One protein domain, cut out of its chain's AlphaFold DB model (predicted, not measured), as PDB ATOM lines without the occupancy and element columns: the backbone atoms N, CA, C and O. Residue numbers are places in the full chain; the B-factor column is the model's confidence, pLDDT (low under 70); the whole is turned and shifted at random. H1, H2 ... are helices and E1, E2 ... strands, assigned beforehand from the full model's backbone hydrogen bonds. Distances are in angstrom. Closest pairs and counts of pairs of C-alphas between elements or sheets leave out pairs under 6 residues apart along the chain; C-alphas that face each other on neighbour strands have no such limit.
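This is residues 15 to 152 of the 158 residues of an uncharacterized protein of Ancylostoma caninum (UniProt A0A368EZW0). Two lobes stand end to end in a rod: one is a strongly twisted sheet of four strands, E3 E4 E5 E6, and the other is a sheet of three strands, E1 E7 E2, with the long helix H1 slanting over one face and H2 folding back from the far end of H1. Residues 91 to 98 and 139 to 145 link the two lobes, while the long stretch of residues 19 to 44, between E1 and H1, pairs by residues 24 to 25 with E5 of the four-stranded sheet. The printed part has 138 residues, in the order E1 H1 H2 E2 E3 E4 E5 E6 E7; the class is mixed, helices and strands. The larger sheet is mixed and the smaller all antiparallel. The whole is loose, with a radius of gyration of the C-alphas of 18.0 A and spans of 58 by 26 by 25 A.

Begin in the larger sheet: E3 is residues 99 to 102, E4 116 to 121, E5 124 to 130, 17.6 A long, and E6 136 to 138. In the other sheet find C-alpha 15 at (129.259, 114.845, 59.978), where E1 starts and runs to 18. E2 is residues 85 to 90, and E7 runs from 146 to C-alpha 152 at (135.924, 124.991, 58.018), 19.9 A. H1 starts at C-alpha 45, (129.169, 105.681, 39.044), and runs 37.5 A to 70; H2 is residues 75 to 84.

In the larger sheet look at E3 and E4, parallel, with N 101 and O 118 2.9 A apart. E4, E5 and E6 form a meander, each strand the antiparallel neighbour of the one before, in two hairpins; find N 119 and O 127 at 2.8 A, and N 128 and O 137 at 2.8 A. Residues 24 to 25 pair antiparallel with residues 124 to 125 of E5. In the other sheet E7 is the inner strand, antiparallel to E1, with N 16 and O 148 at 2.9 A, and to E2, with N 86 and O 151 at 2.8 A. E1, H1 H2 and E2 make a split strand-helix-strand unit, its two strands running the same way with E7 between them, and its crossover is right-handed. H1 is on this sheet at a height of 8.8 A, giving two layers, helix on one face of a sheet. On the local plane it stands at 35 degrees to E2, slantwise to the strands; the closest C-alphas, of Arg 57 and Val 87, are 5.7 A apart. H1 and H2 form a helical hairpin: residues 61 to 69 of H1 touch H2, opposite ways at a steep tilt of 43 degrees, with the closest C-alphas, of Arg 65 and Gln 78, 4.7 A apart. H2 only grazes the sheet, with residues 81 to 84. H1 is apart from E3, E4, E5 and E6. In H1 and H2 every O i to N i+4 pair is within hydrogen-bond range.

The two C-alphas farthest apart are those of Ser 74 and Thr 109, 58.8 A. The printed part has no cut. The links from E1 to H1, 26 residues, and from E3 to E4, 13 residues, are long. The mean pLDDT of the printed part is 91.6, and residue 20 is under 70.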
ATOM      1  N   MET A  15     129.837 115.857  60.848       83.88
ATOM      2  CA  MET A  15     129.259 114.845  59.978       83.88
ATOM      3  C   MET A  15     127.757 114.728  60.222       83.88
ATOM      4  O   MET A  15     127.301 114.619  61.361       83.88
ATOM      5  N   PHE A  16     126.990 114.711  59.139       86.94
ATOM      6  CA  PHE A  16     125.541 114.567  59.167       86.94
ATOM      7  C   PHE A  16     125.133 113.413  58.260       86.94
ATOM      8  O   PHE A  16     125.579 113.331  57.115       86.94
ATOM      9  N   SER A  17     124.261 112.538  58.760       86.38
ATOM     10  CA  SER A  17     123.560 111.576  57.913       86.38
ATOM     11  C   SER A  17     122.463 112.319  57.158       86.38
ATOM     12  O   SER A  17     121.586 112.930  57.776       86.38
ATOM     13  N   VAL A  18     122.510 112.289  55.829       84.06
ATOM     14  CA  VAL A  18     121.398 112.753  55.006       84.06
ATOM     15  C   VAL A  18     120.433 111.591  54.855       84.06
ATOM     16  O   VAL A  18     120.751 110.575  54.242       84.06
ATOM     17  N   GLN A  19     119.256 111.761  55.450       77.44
ATOM     18  CA  GLN A  19     118.148 110.818  55.384       77.44
ATOM     19  C   GLN A  19     116.944 111.489  54.732       77.44
ATOM     20  O   GLN A  19     116.781 112.706  54.819       77.44
ATOM     21  N   GLY A  20     116.083 110.692  54.105       66.19
ATOM     22  CA  GLY A  20     114.801 111.183  53.603       66.19
ATOM     23  C   GLY A  20     114.810 111.709  52.170       66.19
ATOM     24  O   GLY A  20     113.845 112.362  51.781       66.19
ATOM     25  N   LEU A  21     115.826 111.392  51.353       80.19
ATOM     26  CA  LEU A  21     115.569 111.331  49.914       80.19
ATOM     27  C   LEU A  21     114.478 110.274  49.702       80.19
ATOM     28  O   LEU A  21     114.667 109.112  50.046       80.19
ATOM     29  N   THR A  22     113.315 110.685  49.209       84.19
ATOM     30  CA  THR A  22     112.203 109.773  48.890       84.19
ATOM     31  C   THR A  22     112.284 109.254  47.455       84.19
ATOM     32  O   THR A  22     111.587 108.309  47.097       84.19
ATOM     33  N   GLU A  23     113.132 109.881  46.643       92.56
ATOM     34  CA  GLU A  23     113.386 109.587  45.237       92.56
ATOM     35  C   GLU A  23     114.840 109.947  44.890       92.56
ATOM     36  O   GLU A  23     115.483 110.725  45.604       92.56
ATOM     37  N   LEU A  24     115.363 109.381  43.800       94.31
ATOM     38  CA  LEU A  24     116.708 109.672  43.304       94.31
ATOM     39  C   LEU A  24     116.644 110.536  42.048       94.31
ATOM     40  O   LEU A  24     116.173 110.045  41.023       94.31
ATOM     41  N   PRO A  25     117.163 111.776  42.074       95.00
ATOM     42  CA  PRO A  25     117.389 112.544  40.854       95.00
ATOM     43  C   PRO A  25     118.130 111.712  39.805       95.00
ATOM     44  O   PRO A  25     119.018 110.923  40.145       95.00
ATOM     45  N   LEU A  26     117.780 111.883  38.528       97.00
ATOM     46  CA  LEU A  26     118.372 111.088  37.445       97.00
ATOM     47  C   LEU A  26     119.903 111.167  37.432       97.00
ATOM     48  O   LEU A  26     120.570 110.163  37.212       97.00
ATOM     49  N   GLU A  27     120.466 112.330  37.741       96.00
ATOM     50  CA  GLU A  27     121.906 112.569  37.775       96.00
ATOM     51  C   GLU A  27     122.630 111.801  38.892       96.00
ATOM     52  O   GLU A  27     123.861 111.751  38.888       96.00
ATOM     53  N   PHE A  28     121.896 111.255  39.869       95.31
ATOM     54  CA  PHE A  28     122.446 110.560  41.040       95.31
ATOM     55  C   PHE A  28     122.498 109.040  40.851       95.31
ATOM     56  O   PHE A  28     123.170 108.352  41.624       95.31
ATOM     57  N   VAL A  29     121.814 108.518  39.834       96.81
ATOM     58  CA  VAL A  29     121.916 107.127  39.381       96.81
ATOM     59  C   VAL A  29     122.801 107.051  38.142       96.81
ATOM     60  O   VAL A  29     123.069 108.071  37.502       96.81
ATOM     61  N   TYR A  30     123.262 105.854  37.787       98.12
ATOM     62  CA  TYR A  30     124.068 105.670  36.581       98.12
ATOM     63  C   TYR A  30     123.581 104.522  35.704       98.12
ATOM     64  O   TYR A  30     122.943 103.589  36.176       98.12
ATOM     65  N   SER A  31     123.918 104.570  34.419       97.75
ATOM     66  CA  SER A  31     123.779 103.456  33.492       97.75
ATOM     67  C   SER A  31     124.984 103.414  32.555       97.75
ATOM     68  O   SER A  31     125.246 104.402  31.862       97.75
ATOM     69  N   PRO A  32     125.707 102.284  32.458       95.06
ATOM     70  CA  PRO A  32     126.783 102.146  31.478       95.06
ATOM     71  C   PRO A  32     126.249 102.137  30.036       95.06
ATOM     72  O   PRO A  32     126.994 102.396  29.088       95.06
ATOM     73  N   LYS A  33     124.951 101.858  29.848       94.44
ATOM     74  CA  LYS A  33     124.280 101.885  28.545       94.44
ATOM     75  C   LYS A  33     123.660 103.255  28.279       94.44
ATOM     76  O   LYS A  33     123.257 103.980  29.180       94.44
ATOM     77  N   ALA A  34     123.565 103.619  27.002       92.75
ATOM     78  CA  ALA A  34     122.868 104.834  26.601       92.75
ATOM     79  C   ALA A  34     121.355 104.679  26.709       92.75
ATOM     80  O   ALA A  34     120.745 103.955  25.930       92.75
ATOM     81  N   LEU A  35     120.759 105.422  27.640       94.06
ATOM     82  CA  LEU A  35     119.316 105.531  27.808       94.06
ATOM     83  C   LEU A  35     118.856 106.850  27.179       94.06
ATOM     84  O   LEU A  35     118.772 107.875  27.845       94.06
ATOM     85  N   ASN A  36     118.604 106.844  25.866       91.44
ATOM     86  CA  ASN A  36     118.349 108.069  25.085       91.44
ATOM     87  C   ASN A  36     117.159 108.900  25.597       91.44
ATOM     88  O   ASN A  36     117.176 110.121  25.481       91.44
ATOM     89  N   ASN A  37     116.154 108.255  26.195       94.31
ATOM     90  CA  ASN A  37     114.993 108.932  26.787       94.31
ATOM     91  C   ASN A  37     115.281 109.529  28.179       94.31
ATOM     92  O   ASN A  37     114.474 110.299  28.690       94.31
ATOM     93  N   TYR A  38     116.427 109.195  28.780       96.06
ATOM     94  CA  TYR A  38     116.842 109.627  30.115       96.06
ATOM     95  C   TYR A  38     118.302 110.107  30.102       96.06
ATOM     96  O   TYR A  38     119.144 109.567  30.819       96.06
ATOM     97  N   PRO A  39     118.636 111.144  29.308       94.81
ATOM     98  CA  PRO A  39     120.022 111.561  29.083       94.81
ATOM     99  C   PRO A  39     120.709 112.149  30.323       94.81
ATOM    100  O   PRO A  39     121.926 112.293  30.320       94.81
ATOM    101  N   ARG A  40     119.942 112.496  31.366       96.44
ATOM    102  CA  ARG A  40     120.462 112.969  32.658       96.44
ATOM    103  C   ARG A  40     120.970 111.846  33.557       96.44
ATOM    104  O   ARG A  40     121.663 112.141  34.521       96.44
ATOM    105  N   ILE A  41     120.643 110.586  33.257       97.56
ATOM    106  CA  ILE A  41     121.246 109.454  33.959       97.56
ATOM    107  C   ILE A  41     122.745 109.458  33.664       97.56
ATOM    108  O   ILE A  41     123.155 109.448  32.499       97.56
ATOM    109  N   ALA A  42     123.552 109.480  34.725       97.62
ATOM    110  CA  ALA A  42     125.001 109.483  34.601       97.62
ATOM    111  C   ALA A  42     125.477 108.223  33.860       97.62
ATOM    112  O   ALA A  42     124.871 107.157  33.952       97.62
ATOM    113  N   ARG A  43     126.588 108.300  33.133       96.88
ATOM    114  CA  ARG A  43     127.135 107.147  32.399       96.88
ATOM    115  C   ARG A  43     127.989 106.238  33.258       96.88
ATOM    116  O   ARG A  43     128.182 105.071  32.934       96.88
ATOM    117  N   THR A  44     128.519 106.778  34.345       97.12
ATOM    118  CA  THR A  44     129.418 106.063  35.248       97.12
ATOM    119  C   THR A  44     129.035 106.331  36.699       97.12
ATOM    120  O   THR A  44     128.482 107.394  37.003       97.12
ATOM    121  N   PRO A  45     129.371 105.419  37.626       96.44
ATOM    122  CA  PRO A  45     129.169 105.681  39.044       96.44
ATOM    123  C   PRO A  45     129.980 106.900  39.523       96.44
ATOM    124  O   PRO A  45     129.524 107.647  40.384       96.44
ATOM    125  N   GLN A  46     131.154 107.168  38.940       95.88
ATOM    126  CA  GLN A  46     131.971 108.341  39.278       95.88
ATOM    127  C   GLN A  46     131.300 109.657  38.871       95.88
ATOM    128  O   GLN A  46     131.378 110.637  39.609       95.88
ATOM    129  N   GLU A  47     130.627 109.682  37.724       96.31
ATOM    130  CA  GLU A  47     129.862 110.846  37.279       96.31
ATOM    131  C   GLU A  47     128.662 111.103  38.201       96.31
ATOM    132  O   GLU A  47     128.486 112.232  38.659       96.31
ATOM    133  N   ALA A  48     127.918 110.061  38.586       96.06
ATOM    134  CA  ALA A  48     126.838 110.186  39.568       96.06
ATOM    135  C   ALA A  48     127.340 110.720  40.923       96.06
ATOM    136  O   ALA A  48     126.750 111.636  41.503       96.06
ATOM    137  N   LEU A  49     128.485 110.210  41.400       94.56
ATOM    138  CA  LEU A  49     129.166 110.706  42.603       94.56
ATOM    139  C   LEU A  49     129.573 112.178  42.481       94.56
ATOM    140  O   LEU A  49     129.488 112.938  43.447       94.56
ATOM    141  N   GLN A  50     130.025 112.605  41.304       94.44
ATOM    142  CA  GLN A  50     130.379 113.998  41.070       94.44
ATOM    143  C   GLN A  50     129.138 114.899  41.060       94.44
ATOM    144  O   GLN A  50     129.164 115.973  41.666       94.44
ATOM    145  N   ASN A  51     128.044 114.452  40.443       94.62
ATOM    146  CA  ASN A  51     126.785 115.192  40.383       94.62
ATOM    147  C   ASN A  51     126.211 115.445  41.780       94.62
ATOM    148  O   ASN A  51     125.901 116.592  42.120       94.62
ATOM    149  N   ILE A  52     126.160 114.416  42.633       91.94
ATOM    150  CA  ILE A  52     125.685 114.579  44.011       91.94
ATOM    151  C   ILE A  52     126.611 115.494  44.828       91.94
ATOM    152  O   ILE A  52     126.124 116.370  45.541       91.94
ATOM    153  N   ARG A  53     127.941 115.403  44.668       91.94
ATOM    154  CA  ARG A  53     128.894 116.322  45.329       91.94
ATOM    155  C   ARG A  53     128.653 117.777  44.941       91.94
ATOM    156  O   ARG A  53     128.638 118.652  45.808       91.94
ATOM    157  N   VAL A  54     128.452 118.048  43.651       92.75
ATOM    158  CA  VAL A  54     128.148 119.396  43.152       92.75
ATOM    159  C   VAL A  54     126.819 119.892  43.722       92.75
ATOM    160  O   VAL A  54     126.753 121.028  44.204       92.75
ATOM    161  N   TYR A  55     125.788 119.043  43.717       91.75
ATOM    162  CA  TYR A  55     124.474 119.367  44.264       91.75
ATOM    163  C   TYR A  55     124.546 119.714  45.754       91.75
ATOM    164  O   TYR A  55     124.156 120.816  46.144       91.75
ATOM    165  N   VAL A  56     125.105 118.826  46.582       91.12
ATOM    166  CA  VAL A  56     125.201 119.021  48.037       91.12
ATOM    167  C   VAL A  56     126.015 120.274  48.349       91.12
ATOM    168  O   VAL A  56     125.566 121.115  49.126       91.12
ATOM    169  N   ARG A  57     127.159 120.477  47.682       91.62
ATOM    170  CA  ARG A  57     127.977 121.686  47.867       91.62
ATOM    171  C   ARG A  57     127.195 122.960  47.551       91.62
ATOM    172  O   ARG A  57     127.295 123.936  48.294       91.62
ATOM    173  N   LYS A  58     126.426 122.976  46.459       92.44
ATOM    174  CA  LYS A  58     125.582 124.120  46.084       92.44
ATOM    175  C   LYS A  58     124.486 124.362  47.127       92.44
ATOM    176  O   LYS A  58     124.307 125.504  47.548       92.44
ATOM    177  N   SER A  59     123.802 123.310  47.567       91.00
ATOM    178  CA  SER A  59     122.727 123.383  48.561       91.00
ATOM    179  C   SER A  59     123.222 123.894  49.914       91.00
ATOM    180  O   SER A  59     122.662 124.858  50.435       91.00
ATOM    181  N   VAL A  60     124.323 123.340  50.431       91.06
ATOM    182  CA  VAL A  60     124.946 123.775  51.692       91.06
ATOM    183  C   VAL A  60     125.366 125.242  51.614       91.06
ATOM    184  O   VAL A  60     125.010 126.036  52.481       91.06
ATOM    185  N   ARG A  61     126.052 125.646  50.539       91.88
ATOM    186  CA  ARG A  61     126.467 127.046  50.355       91.88
ATOM    187  C   ARG A  61     125.285 128.003  50.311       91.88
ATOM    188  O   ARG A  61     125.342 129.071  50.909       91.88
ATOM    189  N   ASN A  62     124.214 127.629  49.618       94.12
ATOM    190  CA  ASN A  62     123.010 128.449  49.556       94.12
ATOM    191  C   ASN A  62     122.325 128.562  50.923       94.12
ATOM    192  O   ASN A  62     121.843 129.640  51.259       94.12
ATOM    193  N   ALA A  63     122.304 127.487  51.715       92.25
ATOM    194  CA  ALA A  63     121.779 127.519  53.077       92.25
ATOM    195  C   ALA A  63     122.602 128.453  53.980       92.25
ATOM    196  O   ALA A  63     122.025 129.295  54.662       92.25
ATOM    197  N   ILE A  64     123.937 128.378  53.912       91.31
ATOM    198  CA  ILE A  64     124.837 129.268  54.664       91.31
ATOM    199  C   ILE A  64     124.602 130.730  54.283       91.31
ATOM    200  O   ILE A  64     124.397 131.560  55.163       91.31
ATOM    201  N   ARG A  65     124.563 131.056  52.983       93.69
ATOM    202  CA  ARG A  65     124.295 132.431  52.525       93.69
ATOM    203  C   ARG A  65     122.974 132.966  53.069       93.69
ATOM    204  O   ARG A  65     122.942 134.085  53.567       93.69
ATOM    205  N   LYS A  66     121.908 132.159  53.020       93.44
ATOM    206  CA  LYS A  66     120.596 132.531  53.571       93.44
ATOM    207  C   LYS A  66     120.661 132.783  55.076       93.44
ATOM    208  O   LYS A  66     120.108 133.777  55.529       93.44
ATOM    209  N   ALA A  67     121.352 131.932  55.833       92.75
ATOM    210  CA  ALA A  67     121.515 132.116  57.275       92.75
ATOM    211  C   ALA A  67     122.289 133.406  57.604       92.75
ATOM    212  O   ALA A  67     121.866 134.186  58.451       92.75
ATOM    213  N   VAL A  68     123.380 133.678  56.880       92.62
ATOM    214  CA  VAL A  68     124.190 134.899  57.043       92.62
ATOM    215  C   VAL A  68     123.394 136.152  56.648       92.62
ATOM    216  O   VAL A  68     123.438 137.160  57.349       92.62
ATOM    217  N   GLN A  69     122.597 136.077  55.577       93.50
ATOM    218  CA  GLN A  69     121.674 137.142  55.177       93.50
ATOM    219  C   GLN A  69     120.622 137.423  56.260       93.50
ATOM    220  O   GLN A  69     120.359 138.580  56.575       93.50
ATOM    221  N   GLN A  70     120.020 136.378  56.835       94.12
ATOM    222  CA  GLN A  70     119.015 136.497  57.900       94.12
ATOM    223  C   GLN A  70     119.588 137.096  59.188       94.12
ATOM    224  O   GLN A  70     118.858 137.743  59.931       94.12
ATOM    225  N   ALA A  71     120.890 136.931  59.422       94.38
ATOM    226  CA  ALA A  71     121.618 137.582  60.507       94.38
ATOM    227  C   ALA A  71     121.997 139.053  60.211       94.38
ATOM    228  O   ALA A  71     122.596 139.706  61.060       94.38
ATOM    229  N   GLY A  72     121.636 139.597  59.043       94.75
ATOM    230  CA  GLY A  72     121.836 141.010  58.701       94.75
ATOM    231  C   GLY A  72     123.195 141.348  58.084       94.75
ATOM    232  O   GLY A  72     123.534 142.525  57.978       94.75
ATOM    233  N   HIS A  73     123.975 140.350  57.664       94.44
ATOM    234  CA  HIS A  73     125.300 140.567  57.078       94.44
ATOM    235  C   HIS A  73     125.262 140.850  55.569       94.44
ATOM    236  O   HIS A  73     124.334 140.463  54.844       94.44
ATOM    237  N   SER A  74     126.319 141.505  55.083       92.25
ATOM    238  CA  SER A  74     126.434 141.943  53.693       92.25
ATOM    239  C   SER A  74     126.532 140.761  52.708       92.25
ATOM    240  O   SER A  74     126.927 139.657  53.090       92.25
ATOM    241  N   PRO A  75     126.237 140.959  51.408       91.50
ATOM    242  CA  PRO A  75     126.466 139.929  50.390       91.50
ATOM    243  C   PRO A  75     127.926 139.448  50.300       91.50
ATOM    244  O   PRO A  75     128.173 138.282  49.993       91.50
ATOM    245  N   GLN A  76     128.897 140.320  50.596       91.69
ATOM    246  CA  GLN A  76     130.318 139.958  50.635       91.69
ATOM    247  C   GLN A  76     130.633 139.003  51.792       91.69
ATOM    248  O   GLN A  76     131.365 138.028  51.596       91.69
ATOM    249  N   ASP A  77     130.025 139.217  52.960       90.00
ATOM    250  CA  ASP A  77     130.159 138.312  54.106       90.00
ATOM    251  C   ASP A  77     129.520 136.955  53.804       90.00
ATOM    252  O   ASP A  77     130.131 135.914  54.039       90.00
ATOM    253  N   GLN A  78     128.326 136.947  53.196       89.38
ATOM    254  CA  GLN A  78     127.631 135.716  52.795       89.38
ATOM    255  C   GLN A  78     128.518 134.816  51.926       89.38
ATOM    256  O   GLN A  78     128.614 133.609  52.165       89.38
ATOM    257  N   ASP A  79     129.183 135.393  50.923       89.81
ATOM    258  CA  ASP A  79     130.074 134.647  50.037       89.81
ATOM    259  C   ASP A  79     131.381 134.228  50.710       89.81
ATOM    260  O   ASP A  79     131.882 133.135  50.427       89.81
ATOM    261  N   THR A  80     131.931 135.067  51.588       89.00
ATOM    262  CA  THR A  80     133.146 134.754  52.352       89.00
ATOM    263  C   THR A  80     132.910 133.550  53.259       89.00
ATOM    264  O   THR A  80     133.624 132.552  53.140       89.00
ATOM    265  N   VAL A  81     131.843 133.573  54.061       87.75
ATOM    266  CA  VAL A  81     131.485 132.473  54.972       87.75
ATOM    267  C   VAL A  81     131.151 131.196  54.201       87.75
ATOM    268  O   VAL A  81     131.667 130.122  54.506       87.75
ATOM    269  N   ALA A  82     130.350 131.288  53.135       88.00
ATOM    270  CA  ALA A  82     129.985 130.111  52.342       88.00
ATOM    271  C   ALA A  82     131.190 129.445  51.646       88.00
ATOM    272  O   ALA A  82     131.139 128.257  51.314       88.00
ATOM    273  N   LYS A  83     132.275 130.188  51.388       88.25
ATOM    274  CA  LYS A  83     133.512 129.649  50.796       88.25
ATOM    275  C   LYS A  83     134.449 129.016  51.821       88.25
ATOM    276  O   LYS A  83     135.239 128.170  51.410       88.25
ATOM    277  N   GLN A  84     134.358 129.395  53.095       86.94
ATOM    278  CA  GLN A  84     135.148 128.793  54.175       86.94
ATOM    279  C   GLN A  84     134.706 127.359  54.483       86.94
ATOM    280  O   GLN A  84     135.515 126.566  54.952       86.94
ATOM    281  N   VAL A  85     133.454 127.000  54.179       85.88
ATOM    282  CA  VAL A  85     132.955 125.632  54.364       85.88
ATOM    283  C   VAL A  85     133.333 124.746  53.176       85.88
ATOM    284  O   VAL A  85     132.887 124.941  52.035       85.88
ATOM    285  N   ASN A  86     134.135 123.730  53.468       86.88
ATOM    286  CA  ASN A  86     134.358 122.576  52.616       86.88
ATOM    287  C   ASN A  86     133.277 121.531  52.873       86.88
ATOM    288  O   ASN A  86     132.862 121.311  54.005       86.88
ATOM    289  N   VAL A  87     132.822 120.905  51.792       87.62
ATOM    290  CA  VAL A  87     131.753 119.908  51.811       87.62
ATOM    291  C   VAL A  87     132.273 118.654  51.127       87.62
ATOM    292  O   VAL A  87     132.628 118.707  49.944       87.62
ATOM    293  N   SER A  88     132.294 117.544  51.849       86.31
ATOM    294  CA  SER A  88     132.631 116.211  51.346       86.31
ATOM    295  C   SER A  88     131.452 115.261  51.548       86.31
ATOM    296  O   SER A  88     130.628 115.444  52.440       86.31
ATOM    297  N   ILE A  89     131.347 114.259  50.672       86.69
ATOM    298  CA  ILE A  89     130.361 113.179  50.789       86.69
ATOM    299  C   ILE A  89     131.115 111.882  51.053       86.69
ATOM    300  O   ILE A  89     132.008 111.534  50.273       86.69
ATOM    301  N   PHE A  90     130.718 111.176  52.106       77.62
ATOM    302  CA  PHE A  90     131.208 109.850  52.462       77.62
ATOM    303  C   PHE A  90     130.094 108.811  52.256       77.62
ATOM    304  O   PHE A  90     128.923 109.075  52.530       77.62
ATOM    305  N   GLU A  91     130.479 107.642  51.739       79.81
ATOM    306  CA  GLU A  91     129.631 106.439  51.642       79.81
ATOM    307  C   GLU A  91     128.372 106.543  50.762       79.81
ATOM    308  O   GLU A  91     127.389 105.847  50.996       79.81
ATOM    309  N   TYR A  92     128.394 107.357  49.702       87.75
ATOM    310  CA  TYR A  92     127.365 107.247  48.663       87.75
ATOM    311  C   TYR A  92     127.730 106.147  47.662       87.75
ATOM    312  O   TYR A  92     128.809 106.185  47.065       87.75
ATOM    313  N   GLN A  93     126.821 105.200  47.434       90.62
ATOM    314  CA  GLN A  93     126.925 104.229  46.350       90.62
ATOM    315  C   GLN A  93     125.788 104.481  45.352       90.62
ATOM    316  O   GLN A  93     124.640 104.166  45.660       90.62
ATOM    317  N   PRO A  94     126.076 105.041  44.163       94.00
ATOM    318  CA  PRO A  94     125.062 105.246  43.137       94.00
ATOM    319  C   PRO A  94     124.389 103.933  42.733       94.00
ATOM    320  O   PRO A  94     125.057 102.910  42.570       94.00
ATOM    321  N   MET A  95     123.075 103.970  42.526       95.50
ATOM    322  CA  MET A  95     122.333 102.834  41.978       95.50
ATOM    323  C   MET A  95     122.575 102.718  40.469       95.50
ATOM    324  O   MET A  95     122.515 103.719  39.749       95.50
ATOM    325  N   GLU A  96     122.805 101.496  39.986       96.75
ATOM    326  CA  GLU A  96     122.820 101.204  38.554       96.75
ATOM    327  C   GLU A  96     121.396 101.041  38.024       96.75
ATOM    328  O   GLU A  96     120.601 100.287  38.578       96.75
ATOM    329  N   CYS A  97     121.086 101.704  36.919       96.94
ATOM    330  CA  CYS A  97     119.879 101.522  36.130       96.94
ATOM    331  C   CYS A  97     120.247 100.782  34.839       96.94
ATOM    332  O   CYS A  97     120.726 101.404  33.888       96.94
ATOM    333  N   MET A  98     120.034  99.463  34.771       96.56
ATOM    334  CA  MET A  98     120.342  98.712  33.541       96.56
ATOM    335  C   MET A  98     119.418  99.082  32.374       96.56
ATOM    336  O   MET A  98     119.807  98.942  31.213       96.56
ATOM    337  N   ASP A  99     118.219  99.567  32.694       96.25
ATOM    338  CA  ASP A  99     117.296 100.261  31.798       96.25
ATOM    339  C   ASP A  99     116.509 101.323  32.591       96.25
ATOM    340  O   ASP A  99     116.536 101.333  33.829       96.25
ATOM    341  N   ALA A 100     115.791 102.205  31.900       96.56
ATOM    342  CA  ALA A 100     114.882 103.161  32.518       96.56
ATOM    343  C   ALA A 100     113.568 103.284  31.740       96.56
ATOM    344  O   ALA A 100     113.531 103.264  30.510       96.56
ATOM    345  N   MET A 101     112.477 103.437  32.482       95.88
ATOM    346  CA  MET A 101     111.126 103.516  31.944       95.88
ATOM    347  C   MET A 101     110.313 104.543  32.721       95.88
ATOM    348  O   MET A 101     110.517 104.741  33.913       95.88
ATOM    349  N   ASP A 102     109.357 105.175  32.053       96.56
ATOM    350  CA  ASP A 102     108.401 106.063  32.697       96.56
ATOM    351  C   ASP A 102     107.498 105.237  33.616       96.56
ATOM    352  O   ASP A 102     106.876 104.264  33.179       96.56
ATOM    353  N   LEU A 103     107.419 105.623  34.888       96.00
ATOM    354  CA  LEU A 103     106.619 104.945  35.900       96.00
ATOM    355  C   LEU A 103     105.145 104.847  35.482       96.00
ATOM    356  O   LEU A 103     104.507 103.836  35.765       96.00
ATOM    357  N   SER A 104     104.616 105.842  34.765       95.12
ATOM    358  CA  SER A 104     103.232 105.831  34.269       95.12
ATOM    359  C   SER A 104     102.968 104.762  33.201       95.12
ATOM    360  O   SER A 104     101.817 104.391  32.977       95.12
ATOM    361  N   LYS A 105     104.021 104.243  32.558       93.69
ATOM    362  CA  LYS A 105     103.945 103.188  31.534       93.69
ATOM    363  C   LYS A 105     104.167 101.788  32.107       93.69
ATOM    364  O   LYS A 105     104.010 100.804  31.386       93.69
ATOM    365  N   PHE A 106     104.538 101.682  33.383       94.06
ATOM    366  CA  PHE A 106     104.716 100.398  34.043       94.06
ATOM    367  C   PHE A 106     103.358  99.793  34.420       94.06
ATOM    368  O   PHE A 106     102.533 100.418  35.083       94.06
ATOM    369  N   THR A 107     103.137  98.546  34.017       91.00
ATOM    370  CA  THR A 107     101.907  97.784  34.254       91.00
ATOM    371  C   THR A 107     102.256  96.369  34.713       91.00
ATOM    372  O   THR A 107     103.386  95.919  34.541       91.00
ATOM    373  N   ALA A 108     101.277  95.621  35.230       84.69
ATOM    374  CA  ALA A 108     101.480  94.223  35.628       84.69
ATOM    375  C   ALA A 108     101.918  93.305  34.466       84.69
ATOM    376  O   ALA A 108     102.460  92.228  34.704       84.69
ATOM    377  N   THR A 109     101.683  93.723  33.218       88.12
ATOM    378  CA  THR A 109     102.069  93.001  31.995       88.12
ATOM    379  C   THR A 109     103.375  93.502  31.381       88.12
ATOM    380  O   THR A 109     103.786  93.004  30.337       88.12
ATOM    381  N   THR A 110     104.022  94.506  31.977       90.25
ATOM    382  CA  THR A 110     105.281  95.047  31.461       90.25
ATOM    383  C   THR A 110     106.397  94.016  31.618       90.25
ATOM    384  O   THR A 110     106.765  93.644  32.730       90.25
ATOM    385  N   THR A 111     106.969  93.577  30.498       88.00
ATOM    386  CA  THR A 111     108.103  92.649  30.502       88.00
ATOM    387  C   THR A 111     109.406  93.392  30.776       88.00
ATOM    388  O   THR A 111     109.818  94.249  29.994       88.00
ATOM    389  N   ILE A 112     110.083  93.021  31.860       92.56
ATOM    390  CA  ILE A 112     111.444  93.465  32.172       92.56
ATOM    391  C   ILE A 112     112.433  92.437  31.618       92.56
ATOM    392  O   ILE A 112     112.317  91.253  31.925       92.56
ATOM    393  N   ASN A 113     113.393  92.887  30.803       91.12
ATOM    394  CA  ASN A 113     114.366  92.025  30.107       91.12
ATOM    395  C   ASN A 113     115.811  92.172  30.626       91.12
ATOM    396  O   ASN A 113     116.733  91.590  30.059       91.12
ATOM    397  N   VAL A 114     116.015  92.968  31.675       92.94
ATOM    398  CA  VAL A 114     117.303  93.211  32.347       92.94
ATOM    399  C   VAL A 114     117.128  93.025  33.851       92.94
ATOM    400  O   VAL A 114     115.994  93.049  34.317       92.94
ATOM    401  N   ASP A 115     118.206  92.857  34.618       93.62
ATOM    402  CA  ASP A 115     118.083  92.535  36.049       93.62
ATOM    403  C   ASP A 115     117.288  93.594  36.820       93.62
ATOM    404  O   ASP A 115     116.464  93.240  37.668       93.62
ATOM    405  N   ASN A 116     117.449  94.874  36.464       94.31
ATOM    406  CA  ASN A 116     116.639  95.952  37.011       94.31
ATOM    407  C   ASN A 116     116.375  97.109  36.029       94.31
ATOM    408  O   ASN A 116     117.236  97.532  35.259       94.31
ATOM    409  N   THR A 117     115.179  97.684  36.122       96.62
ATOM    410  CA  THR A 117     114.754  98.877  35.384       96.62
ATOM    411  C   THR A 117     114.344  99.960  36.373       96.62
ATOM    412  O   THR A 117     113.479  99.750  37.226       96.62
ATOM    413  N   CYS A 118     114.953 101.135  36.247       97.38
ATOM    414  CA  CYS A 118     114.595 102.309  37.030       97.38
ATOM    415  C   CYS A 118     113.301 102.923  36.498       97.38
ATOM    416  O   CYS A 118     113.214 103.291  35.327       97.38
ATOM    417  N   LEU A 119     112.295 103.037  37.360       97.50
ATOM    418  CA  LEU A 119     111.022 103.650  37.015       97.50
ATOM    419  C   LEU A 119     111.043 105.125  37.407       97.50
ATOM    420  O   LEU A 119     111.145 105.475  38.588       97.50
ATOM    421  N   VAL A 120     110.961 105.967  36.387       97.44
ATOM    422  CA  VAL A 120     111.134 107.413  36.461       97.44
ATOM    423  C   VAL A 120     109.774 108.090  36.425       97.44
ATOM    424  O   VAL A 120     108.984 107.839  35.519       97.44
ATOM    425  N   ALA A 121     109.512 108.984  37.368       96.00
ATOM    426  CA  ALA A 121     108.428 109.951  37.265       96.00
ATOM    427  C   ALA A 121     109.041 111.347  37.317       96.00
ATOM    428  O   ALA A 121     110.009 111.546  38.050       96.00
ATOM    429  N   THR A 122     108.505 112.268  36.507       87.25
ATOM    430  CA  THR A 122     109.092 113.597  36.268       87.25
ATOM    431  C   THR A 122     110.585 113.489  35.938       87.25
ATOM    432  O   THR A 122     110.937 113.117  34.821       87.25
ATOM    433  N   ASP A 123     111.443 113.732  36.928       90.56
ATOM    434  CA  ASP A 123     112.892 113.874  36.804       90.56
ATOM    435  C   ASP A 123     113.657 113.048  37.855       90.56
ATOM    436  O   ASP A 123     114.822 113.328  38.153       90.56
ATOM    437  N   ALA A 124     113.011 112.036  38.434       96.56
ATOM    438  CA  ALA A 124     113.607 111.200  39.464       96.56
ATOM    439  C   ALA A 124     113.178 109.737  39.331       96.56
ATOM    440  O   ALA A 124     112.059 109.411  38.929       96.56
ATOM    441  N   VAL A 125     114.079 108.832  39.703       97.25
ATOM    442  CA  VAL A 125     113.739 107.434  39.941       97.25
ATOM    443  C   VAL A 125     112.947 107.362  41.240       97.25
ATOM    444  O   VAL A 125     113.409 107.832  42.280       97.25
ATOM    445  N   GLN A 126     111.771 106.744  41.185       96.06
ATOM    446  CA  GLN A 126     110.907 106.553  42.355       96.06
ATOM    447  C   GLN A 126     110.772 105.083  42.748       96.06
ATOM    448  O   GLN A 126     110.552 104.758  43.915       96.06
ATOM    449  N   LYS A 127     110.884 104.179  41.771       96.06
ATOM    450  CA  LYS A 127     110.753 102.734  41.974       96.06
ATOM    451  C   LYS A 127     111.737 101.966  41.104       96.06
ATOM    452  O   LYS A 127     112.260 102.493  40.124       96.06
ATOM    453  N   VAL A 128     111.938 100.700  41.440       95.88
ATOM    454  CA  VAL A 128     112.747  99.755  40.671       95.88
ATOM    455  C   VAL A 128     111.901  98.525  40.360       95.88
ATOM    456  O   VAL A 128     111.280  97.942  41.251       95.88
ATOM    457  N   ALA A 129     111.856  98.144  39.089       96.06
ATOM    458  CA  ALA A 129     111.305  96.866  38.658       96.06
ATOM    459  C   ALA A 129     112.454  95.882  38.423       96.06
ATOM    460  O   ALA A 129     113.482  96.266  37.872       96.06
ATOM    461  N   PHE A 130     112.277  94.627  38.827       93.81
ATOM    462  CA  PHE A 130     113.287  93.580  38.667       93.81
ATOM    463  C   PHE A 130     112.878  92.571  37.599       93.81
ATOM    464  O   PHE A 130     111.688  92.374  37.335       93.81
ATOM    465  N   LEU A 131     113.868  91.902  37.008       91.69
ATOM    466  CA  LEU A 131     113.662  90.820  36.048       91.69
ATOM    467  C   LEU A 131     112.649  89.799  36.582       91.69
ATOM    468  O   LEU A 131     112.794  89.288  37.692       91.69
ATOM    469  N   ARG A 132     111.632  89.481  35.770       81.50
ATOM    470  CA  ARG A 132     110.541  88.531  36.087       81.50
ATOM    471  C   ARG A 132     109.624  88.944  37.250       81.50
ATOM    472  O   ARG A 132     108.787  88.144  37.658       81.50
ATOM    473  N   SER A 133     109.729  90.175  37.749       83.38
ATOM    474  CA  SER A 133     108.743  90.746  38.667       83.38
ATOM    475  C   SER A 133     107.645  91.470  37.890       83.38
ATOM    476  O   SER A 133     107.930  92.305  37.035       83.38
ATOM    477  N   THR A 134     106.384  91.207  38.233       83.06
ATOM    478  CA  THR A 134     105.229  92.006  37.775       83.06
ATOM    479  C   THR A 134     104.962  93.216  38.677       83.06
ATOM    480  O   THR A 134     104.043  93.996  38.435       83.06
ATOM    481  N   GLN A 135     105.760  93.373  39.735       89.44
ATOM    482  CA  GLN A 135     105.665  94.444  40.717       89.44
ATOM    483  C   GLN A 135     106.889  95.359  40.646       89.44
ATOM    484  O   GLN A 135     108.007  94.916  40.362       89.44
ATOM    485  N   ALA A 136     106.665  96.631  40.961       92.94
ATOM    486  CA  ALA A 136     107.712  97.618  41.163       92.94
ATOM    487  C   ALA A 136     107.866  97.919  42.653       92.94
ATOM    488  O   ALA A 136     106.875  98.143  43.354       92.94
ATOM    489  N   PHE A 137     109.107  97.977  43.115       93.81
ATOM    490  CA  PHE A 137     109.452  98.165  44.518       93.81
ATOM    491  C   PHE A 137     109.971  99.582  44.763       93.81
ATOM    492  O   PHE A 137     110.525 100.195  43.847       93.81
ATOM    493  N   PRO A 138     109.805 100.128  45.977       93.31
ATOM    494  CA  PRO A 138     110.502 101.352  46.354       93.31
ATOM    495  C   PRO A 138     112.022 101.154  46.276       93.31
ATOM    496  O   PRO A 138     112.528 100.037  46.403       93.31
ATOM    497  N   ILE A 139     112.751 102.251  46.082       92.50
ATOM    498  CA  ILE A 139     114.217 102.245  46.118       92.50
ATOM    499  C   ILE A 139     114.677 101.854  47.524       92.50
ATOM    500  O   ILE A 139     114.148 102.344  48.523       92.50
ATOM    501  N   VAL A 140     115.668 100.964  47.603       89.69
ATOM    502  CA  VAL A 140     116.220 100.527  48.888       89.69
ATOM    503  C   VAL A 140     116.893 101.721  49.588       89.69
ATOM    504  O   VAL A 140     117.630 102.462  48.932       89.69
ATOM    505  N   PRO A 141     116.686 101.920  50.907       87.12
ATOM    506  CA  PRO A 141     117.187 103.099  51.612       87.12
ATOM    507  C   PRO A 141     118.688 103.363  51.474       87.12
ATOM    508  O   PRO A 141     119.090 104.515  51.463       87.12
ATOM    509  N   ASN A 142     119.533 102.341  51.326       87.44
ATOM    510  CA  ASN A 142     120.982 102.528  51.195       87.44
ATOM    511  C   ASN A 142     121.383 103.370  49.971       87.44
ATOM    512  O   ASN A 142     122.412 104.031  50.013       87.44
ATOM    513  N   TYR A 143     120.575 103.386  48.908       90.19
ATOM    514  CA  TYR A 143     120.819 104.256  47.754       90.19
ATOM    515  C   TYR A 143     120.378 105.704  47.999       90.19
ATOM    516  O   TYR A 143     120.729 106.578  47.226       90.19
ATOM    517  N   LEU A 144     119.608 105.963  49.057       88.44
ATOM    518  CA  LEU A 144     119.026 107.262  49.416       88.44
ATOM    519  C   LEU A 144     119.760 107.925  50.596       88.44
ATOM    520  O   LEU A 144     119.403 109.029  51.008       88.44
ATOM    521  N   LEU A 145     120.761 107.237  51.151       88.62
ATOM    522  CA  LEU A 145     121.510 107.626  52.339       88.62
ATOM    523  C   LEU A 145     122.956 107.938  51.966       88.62
ATOM    524  O   LEU A 145     123.588 107.215  51.200       88.62
ATOM    525  N   PHE A 146     123.487 109.015  52.531       89.94
ATOM    526  CA  PHE A 146     124.908 109.346  52.455       89.94
ATOM    527  C   PHE A 146     125.289 110.268  53.606       89.94
ATOM    528  O   PHE A 146     124.441 110.954  54.187       89.94
ATOM    529  N   TYR A 147     126.576 110.306  53.930       88.44
ATOM    530  CA  TYR A 147     127.102 111.217  54.934       88.44
ATOM    531  C   TYR A 147     127.668 112.461  54.273       88.44
ATOM    532  O   TYR A 147     128.380 112.380  53.271       88.44
ATOM    533  N   VAL A 148     127.360 113.616  54.849       88.81
ATOM    534  CA  VAL A 148     127.968 114.892  54.480       88.81
ATOM    535  C   VAL A 148     128.852 115.331  55.624       88.81
ATOM    536  O   VAL A 148     128.384 115.465  56.752       88.81
ATOM    537  N   ASP A 149     130.115 115.569  55.312       87.62
ATOM    538  CA  ASP A 149     131.072 116.150  56.235       87.62
ATOM    539  C   ASP A 149     131.329 117.607  55.850       87.62
ATOM    540  O   ASP A 149     131.510 117.948  54.672       87.62
ATOM    541  N   LEU A 150     131.272 118.468  56.859       87.94
ATOM    542  CA  LEU A 150     131.525 119.891  56.761       87.94
ATOM    543  C   LEU A 150     132.775 120.218  57.568       87.94
ATOM    544  O   LEU A 150     132.797 120.014  58.782       87.94
ATOM    545  N   THR A 151     133.769 120.795  56.900       85.56
ATOM    546  CA  THR A 151     134.983 121.311  57.542       85.56
ATOM    547  C   THR A 151     135.160 122.789  57.225       85.56
ATOM    548  O   THR A 151     134.819 123.258  56.135       85.56
ATOM    549  N   THR A 152     135.659 123.560  58.186       78.81
ATOM    550  CA  THR A 152     135.924 124.991  58.018       78.81
ATOM    551  C   THR A 152     137.400 125.217  57.736       78.81
ATOM    552  O   THR A 152     138.256 124.791  58.502       78.81
TER     553      THR A 152